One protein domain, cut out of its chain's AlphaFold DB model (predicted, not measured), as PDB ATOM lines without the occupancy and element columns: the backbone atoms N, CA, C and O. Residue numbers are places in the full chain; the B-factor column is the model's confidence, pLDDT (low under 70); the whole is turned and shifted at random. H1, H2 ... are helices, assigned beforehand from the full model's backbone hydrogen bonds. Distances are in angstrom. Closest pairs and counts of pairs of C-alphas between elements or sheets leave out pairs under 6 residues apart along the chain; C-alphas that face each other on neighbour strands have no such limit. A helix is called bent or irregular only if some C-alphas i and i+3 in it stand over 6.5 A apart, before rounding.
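What this domain is: This is residues 4 to 50 of the 74 residues of an uncharacterized protein of Lysobacter spongiae (UniProt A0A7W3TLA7). A small body of two helices, H2 and the short H3 folded back on it at a steep tilt, has a third helix, H1, sticking out from it as a free arm. The arm, residues 4 to 19, makes much of the length, while the body without it is compact, spanning 26 by 16 by 8 A. The printed part has 47 residues with three named helices in the order H1, H2, H3, no named strand, and the class all helix. It is only just loose, close to extended, with a radius of gyration of the C-alphas of 14.0 A, and its spans are 45 by 24 by 11 A.

Where its parts are: Find C-alpha 4 at (199.387, 161.154, 139.749); from there H1, residues 4 to 15, runs 17.0 A from first to last C-alpha. Next look at C-alpha 20 at (212.570, 143.284, 154.974), where H2, residues 20 to 34, begins its 20.2 A. H2 is irregular, but only just: C-alphas 23 and 26 are 6.9 A apart. H3, residues 39 to 46, covers 10.6 A and ends at C-alpha 46 at (218.871, 136.596, 157.450).

How they stand to each other: Start at H1, which stands free and is apart from both H2 and H3. Further on, H2 and H3 touch, and their closest C-alphas, those of Ala 29 and Leu 43, are 5.2 A apart. They run opposite ways at a steep tilt of 47 degrees. In the backbones of H1 and H3 every O i to N i+4 pair is within hydrogen-bond range; in H2 it is 9 of 11.

The domain as a whole: The C-alphas farthest apart are those of Ala 4 and Gly 36, at 45.3 A. The printed part has no cut, and both links are tight, with 4 residues each. Mean pLDDT of the printed part is 85.2; look for values under 70 at residues 15 to 18 and 49 to 50.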
ATOM      1  N   ALA A   4     197.973 160.823 139.934       91.19
ATOM      2  CA  ALA A   4     199.387 161.154 139.749       91.19
ATOM      3  C   ALA A   4     200.235 160.822 140.989       91.19
ATOM      4  O   ALA A   4     201.330 160.281 140.867       91.19
ATOM      5  N   GLU A   5     199.718 161.096 142.191       82.25
ATOM      6  CA  GLU A   5     200.389 160.696 143.434       82.25
ATOM      7  C   GLU A   5     200.495 159.172 143.542       82.25
ATOM      8  O   GLU A   5     201.536 158.658 143.942       82.25
ATOM      9  N   LEU A   6     199.447 158.436 143.154       89.00
ATOM     10  CA  LEU A   6     199.461 156.973 143.180       89.00
ATOM     11  C   LEU A   6     200.528 156.385 142.243       89.00
ATOM     12  O   LEU A   6     201.173 155.405 142.614       89.00
ATOM     13  N   ASP A   7     200.751 156.973 141.068       90.38
ATOM     14  CA  ASP A   7     201.782 156.505 140.131       90.38
ATOM     15  C   ASP A   7     203.207 156.770 140.637       90.38
ATOM     16  O   ASP A   7     204.075 155.907 140.499       90.38
ATOM     17  N   VAL A   8     203.440 157.900 141.314       85.75
ATOM     18  CA  VAL A   8     204.719 158.166 142.000       85.75
ATOM     19  C   VAL A   8     204.970 157.134 143.097       85.75
ATOM     20  O   VAL A   8     206.075 156.601 143.201       85.75
ATOM     21  N   TRP A   9     203.943 156.803 143.883       80.38
ATOM     22  CA  TRP A   9     204.048 155.738 144.874       80.38
ATOM     23  C   TRP A   9     204.346 154.393 144.212       80.38
ATOM     24  O   TRP A   9     205.285 153.726 144.626       80.38
ATOM     25  N   ARG A  10     203.633 154.003 143.150       82.38
ATOM     26  CA  ARG A  10     203.899 152.745 142.427       82.38
ATOM     27  C   ARG A  10     205.343 152.641 141.943       82.38
ATOM     28  O   ARG A  10     205.962 151.600 142.140       82.38
ATOM     29  N   GLU A  11     205.888 153.706 141.360       84.44
ATOM     30  CA  GLU A  11     207.277 153.702 140.896       84.44
ATOM     31  C   GLU A  11     208.266 153.649 142.067       84.44
ATOM     32  O   GLU A  11     209.225 152.879 142.030       84.44
ATOM     33  N   PHE A  12     207.994 154.375 143.155       74.81
ATOM     34  CA  PHE A  12     208.782 154.280 144.384       74.81
ATOM     35  C   PHE A  12     208.792 152.852 144.947       74.81
ATOM     36  O   PHE A  12     209.855 152.325 145.253       74.81
ATOM     37  N   PHE A  13     207.633 152.199 145.026       76.31
ATOM     38  CA  PHE A  13     207.493 150.811 145.473       76.31
ATOM     39  C   PHE A  13     208.200 149.812 144.548       76.31
ATOM     40  O   PHE A  13     208.728 148.808 145.018       76.31
ATOM     41  N   ARG A  14     208.229 150.075 143.236       74.19
ATOM     42  CA  ARG A  14     208.948 149.247 142.258       74.19
ATOM     43  C   ARG A  14     210.464 149.330 142.445       74.19
ATOM     44  O   ARG A  14     211.156 148.332 142.262       74.19
ATOM     45  N   LEU A  15     210.972 150.511 142.799       69.62
ATOM     46  CA  LEU A  15     212.395 150.761 143.053       69.62
ATOM     47  C   LEU A  15     212.827 150.337 144.465       69.62
ATOM     48  O   LEU A  15     213.951 149.874 144.656       69.62
ATOM     49  N   TYR A  16     211.931 150.479 145.441       62.84
ATOM     50  CA  TYR A  16     212.152 150.213 146.858       62.84
ATOM     51  C   TYR A  16     210.975 149.409 147.422       62.84
ATOM     52  O   TYR A  16     210.124 149.969 148.123       62.84
ATOM     53  N   PRO A  17     210.884 148.099 147.128       67.25
ATOM     54  CA  PRO A  17     209.861 147.273 147.746       67.25
ATOM     55  C   PRO A  17     210.019 147.352 149.268       67.25
ATOM     56  O   PRO A  17     211.140 147.279 149.782       67.25
ATOM     57  N   PHE A  18     208.910 147.509 149.998       65.25
ATOM     58  CA  PHE A  18     208.888 147.411 151.463       65.25
ATOM     59  C   PHE A  18     209.036 145.953 151.902       65.25
ATOM     60  O   PHE A  18     208.176 145.389 152.565       65.25
ATOM     61  N   ASP A  19     210.125 145.343 151.466       74.81
ATOM     62  CA  ASP A  19     210.540 144.007 151.818       74.81
ATOM     63  C   ASP A  19     211.691 144.130 152.822       74.81
ATOM     64  O   ASP A  19     212.663 144.875 152.612       74.81
ATOM     65  N   ASP A  20     211.565 143.394 153.922       82.88
ATOM     66  CA  ASP A  20     212.570 143.284 154.974       82.88
ATOM     67  C   ASP A  20     213.933 142.871 154.409       82.88
ATOM     68  O   ASP A  20     214.968 143.318 154.911       82.88
ATOM     69  N   HIS A  21     213.955 142.139 153.290       84.56
ATOM     70  CA  HIS A  21     215.172 141.819 152.554       84.56
ATOM     71  C   HIS A  21     215.998 143.069 152.217       84.56
ATOM     72  O   HIS A  21     217.193 143.137 152.507       84.56
ATOM     73  N   HIS A  22     215.379 144.088 151.621       82.94
ATOM     74  CA  HIS A  22     216.078 145.300 151.192       82.94
ATOM     75  C   HIS A  22     216.289 146.284 152.339       82.94
ATOM     76  O   HIS A  22     217.316 146.965 152.381       82.94
ATOM     77  N   ARG A  23     215.330 146.347 153.266       84.44
ATOM     78  CA  ARG A  23     215.331 147.326 154.352       84.44
ATOM     79  C   ARG A  23     216.216 146.927 155.529       84.44
ATOM     80  O   ARG A  23     216.861 147.798 156.109       84.44
ATOM     81  N   TYR A  24     216.259 145.641 155.867       88.75
ATOM     82  CA  TYR A  24     216.914 145.141 157.075       88.75
ATOM     83  C   TYR A  24     217.982 144.088 156.773       88.75
ATOM     84  O   TYR A  24     219.112 144.222 157.246       88.75
ATOM     85  N   HIS A  25     217.683 143.079 155.946       91.69
ATOM     86  CA  HIS A  25     218.588 141.938 155.760       91.69
ATOM     87  C   HIS A  25     219.848 142.305 154.968       91.69
ATOM     88  O   HIS A  25     220.956 141.996 155.406       91.69
ATOM     89  N   ARG A  26     219.725 143.029 153.847       90.06
ATOM     90  CA  ARG A  26     220.885 143.467 153.044       90.06
ATOM     91  C   ARG A  26     221.837 144.391 153.821       90.06
ATOM     92  O   ARG A  26     223.038 144.112 153.801       90.06
ATOM     93  N   PRO A  27     221.373 145.445 154.529       93.00
ATOM     94  CA  PRO A  27     222.255 146.272 155.354       93.00
ATOM     95  C   PRO A  27     222.929 145.493 156.489       93.00
ATOM     96  O   PRO A  27     224.127 145.665 156.711       93.00
ATOM     97  N   ALA A  28     222.198 144.610 157.176       93.38
ATOM     98  CA  ALA A  28     222.757 143.798 158.256       93.38
ATOM     99  C   ALA A  28     223.805 142.794 157.742       93.38
ATOM    100  O   ALA A  28     224.878 142.667 158.336       93.38
ATOM    101  N   ALA A  29     223.546 142.141 156.604       94.69
ATOM    102  CA  ALA A  29     224.511 141.266 155.942       94.69
ATOM    103  C   ALA A  29     225.769 142.038 155.520       94.69
ATOM    104  O   ALA A  29     226.879 141.563 155.753       94.69
ATOM    105  N   LEU A  30     225.612 143.245 154.962       94.31
ATOM    106  CA  LEU A  30     226.724 144.104 154.552       94.31
ATOM    107  C   LEU A  30     227.582 144.531 155.752       94.31
ATOM    108  O   LEU A  30     228.803 144.375 155.724       94.31
ATOM    109  N   ALA A  31     226.948 145.018 156.823       95.44
ATOM    110  CA  ALA A  31     227.637 145.417 158.047       95.44
ATOM    111  C   ALA A  31     228.371 144.228 158.687       95.44
ATOM    112  O   ALA A  31     229.550 144.330 159.016       95.44
ATOM    113  N   SER A  32     227.722 143.065 158.786       94.19
ATOM    114  CA  SER A  32     228.347 141.851 159.320       94.19
ATOM    115  C   SER A  32     229.485 141.326 158.435       94.19
ATOM    116  O   SER A  32     230.480 140.829 158.960       94.19
ATOM    117  N   ALA A  33     229.370 141.427 157.108       94.25
ATOM    118  CA  ALA A  33     230.422 141.024 156.173       94.25
ATOM    119  C   ALA A  33     231.654 141.935 156.246       94.25
ATOM    120  O   ALA A  33     232.768 141.462 156.032       94.25
ATOM    121  N   SER A  34     231.487 143.209 156.626       93.94
ATOM    122  CA  SER A  34     232.620 144.119 156.862       93.94
ATOM    123  C   SER A  34     233.542 143.657 158.004       93.94
ATOM    124  O   SER A  34     234.726 143.980 158.009       93.94
ATOM    125  N   MET A  35     233.022 142.843 158.932       92.12
ATOM    126  CA  MET A  35     233.782 142.205 160.014       92.12
ATOM    127  C   MET A  35     234.374 140.839 159.609       92.12
ATOM    128  O   MET A  35     234.996 140.168 160.431       92.12
ATOM    129  N   GLY A  36     234.172 140.416 158.356       91.94
ATOM    130  CA  GLY A  36     234.623 139.142 157.800       91.94
ATOM    131  C   GLY A  36     233.497 138.136 157.522       91.94
ATOM    132  O   GLY A  36     232.372 138.233 158.022       91.94
ATOM    133  N   GLY A  37     233.829 137.121 156.722       90.94
ATOM    134  CA  GLY A  37     232.900 136.085 156.266       90.94
ATOM    135  C   GLY A  37     232.186 136.437 154.959       90.94
ATOM    136  O   GLY A  37     232.320 137.532 154.423       90.94
ATOM    137  N   ASP A  38     231.432 135.474 154.438       95.06
ATOM    138  CA  ASP A  38     230.775 135.581 153.136       95.06
ATOM    139  C   ASP A  38     229.445 136.345 153.233       95.06
ATOM    140  O   ASP A  38     228.590 136.011 154.058       95.06
ATOM    141  N   PHE A  39     229.281 137.378 152.401       94.94
ATOM    142  CA  PHE A  39     228.071 138.202 152.367       94.94
ATOM    143  C   PHE A  39     226.829 137.385 152.007       94.94
ATOM    144  O   PHE A  39     225.810 137.520 152.683       94.94
ATOM    145  N   GLN A  40     226.915 136.532 150.982       93.31
ATOM    146  CA  GLN A  40     225.768 135.777 150.491       93.31
ATOM    147  C   GLN A  40     225.277 134.803 151.559       93.31
ATOM    148  O   GLN A  40     224.097 134.804 151.878       93.31
ATOM    149  N   LYS A  41     226.182 134.086 152.234       92.56
ATOM    150  CA  LYS A  41     225.812 133.189 153.343       92.56
ATOM    151  C   LYS A  41     225.129 133.913 154.504       92.56
ATOM    152  O   LYS A  41     224.245 133.354 155.145       92.56
ATOM    153  N   LYS A  42     225.548 135.145 154.811       92.75
ATOM    154  CA  LYS A  42     224.919 135.970 155.859       92.75
ATOM    155  C   LYS A  42     223.548 136.473 155.418       92.75
ATOM    156  O   LYS A  42     222.632 136.517 156.231       92.75
ATOM    157  N   LEU A  43     223.413 136.844 154.149       92.19
ATOM    158  CA  LEU A  43     222.140 137.247 153.574       92.19
ATOM    159  C   LEU A  43     221.148 136.081 153.551       92.19
ATOM    160  O   LEU A  43     220.025 136.256 154.004       92.19
ATOM    161  N   ASP A  44     221.583 134.895 153.128       89.75
ATOM    162  CA  ASP A  44     220.776 133.670 153.121       89.75
ATOM    163  C   ASP A  44     220.347 133.270 154.539       89.75
ATOM    164  O   ASP A  44     219.245 132.774 154.743       89.75
ATOM    165  N   PHE A  45     221.197 133.514 155.542       88.12
ATOM    166  CA  PHE A  45     220.839 133.312 156.945       88.12
ATOM    167  C   PHE A  45     219.748 134.284 157.424       88.12
ATOM    168  O   PHE A  45     218.845 133.879 158.150       88.12
ATOM    169  N   LEU A  46     219.836 135.563 157.047       88.88
ATOM    170  CA  LEU A  46     218.871 136.596 157.450       88.88
ATOM    171  C   LEU A  46     217.559 136.522 156.665       88.88
ATOM    172  O   LEU A  46     216.513 136.901 157.175       88.88
ATOM    173  N   SER A  47     217.628 136.053 155.427       86.38
ATOM    174  CA  SER A  47     216.503 135.918 154.515       86.38
ATOM    175  C   SER A  47     216.444 134.483 154.001       86.38
ATOM    176  O   SER A  47     216.661 134.262 152.804       86.38
ATOM    177  N   PRO A  48     216.187 133.501 154.885       76.06
ATOM    178  CA  PRO A  48     216.099 132.118 154.461       76.06
ATOM    179  C   PRO A  48     215.016 132.003 153.383       76.06
ATOM    180  O   PRO A  48     214.004 132.709 153.450       76.06
ATOM    181  N   PRO A  49     215.208 131.145 152.368       67.44
ATOM    182  CA  PRO A  49     214.166 130.903 151.388       67.44
ATOM    183  C   PRO A  49     212.886 130.509 152.129       67.44
ATOM    184  O   PRO A  49     212.895 129.600 152.956       67.44
ATOM    185  N   VAL A  50     211.785 131.198 151.811       62.56
ATOM    186  CA  VAL A  50     210.444 130.988 152.398       62.56
ATOM    187  C   VAL A  50     210.001 129.519 152.294       62.56
ATOM    188  O   VAL A  50     209.171 129.040 153.059       62.56
TER     189      VAL A  50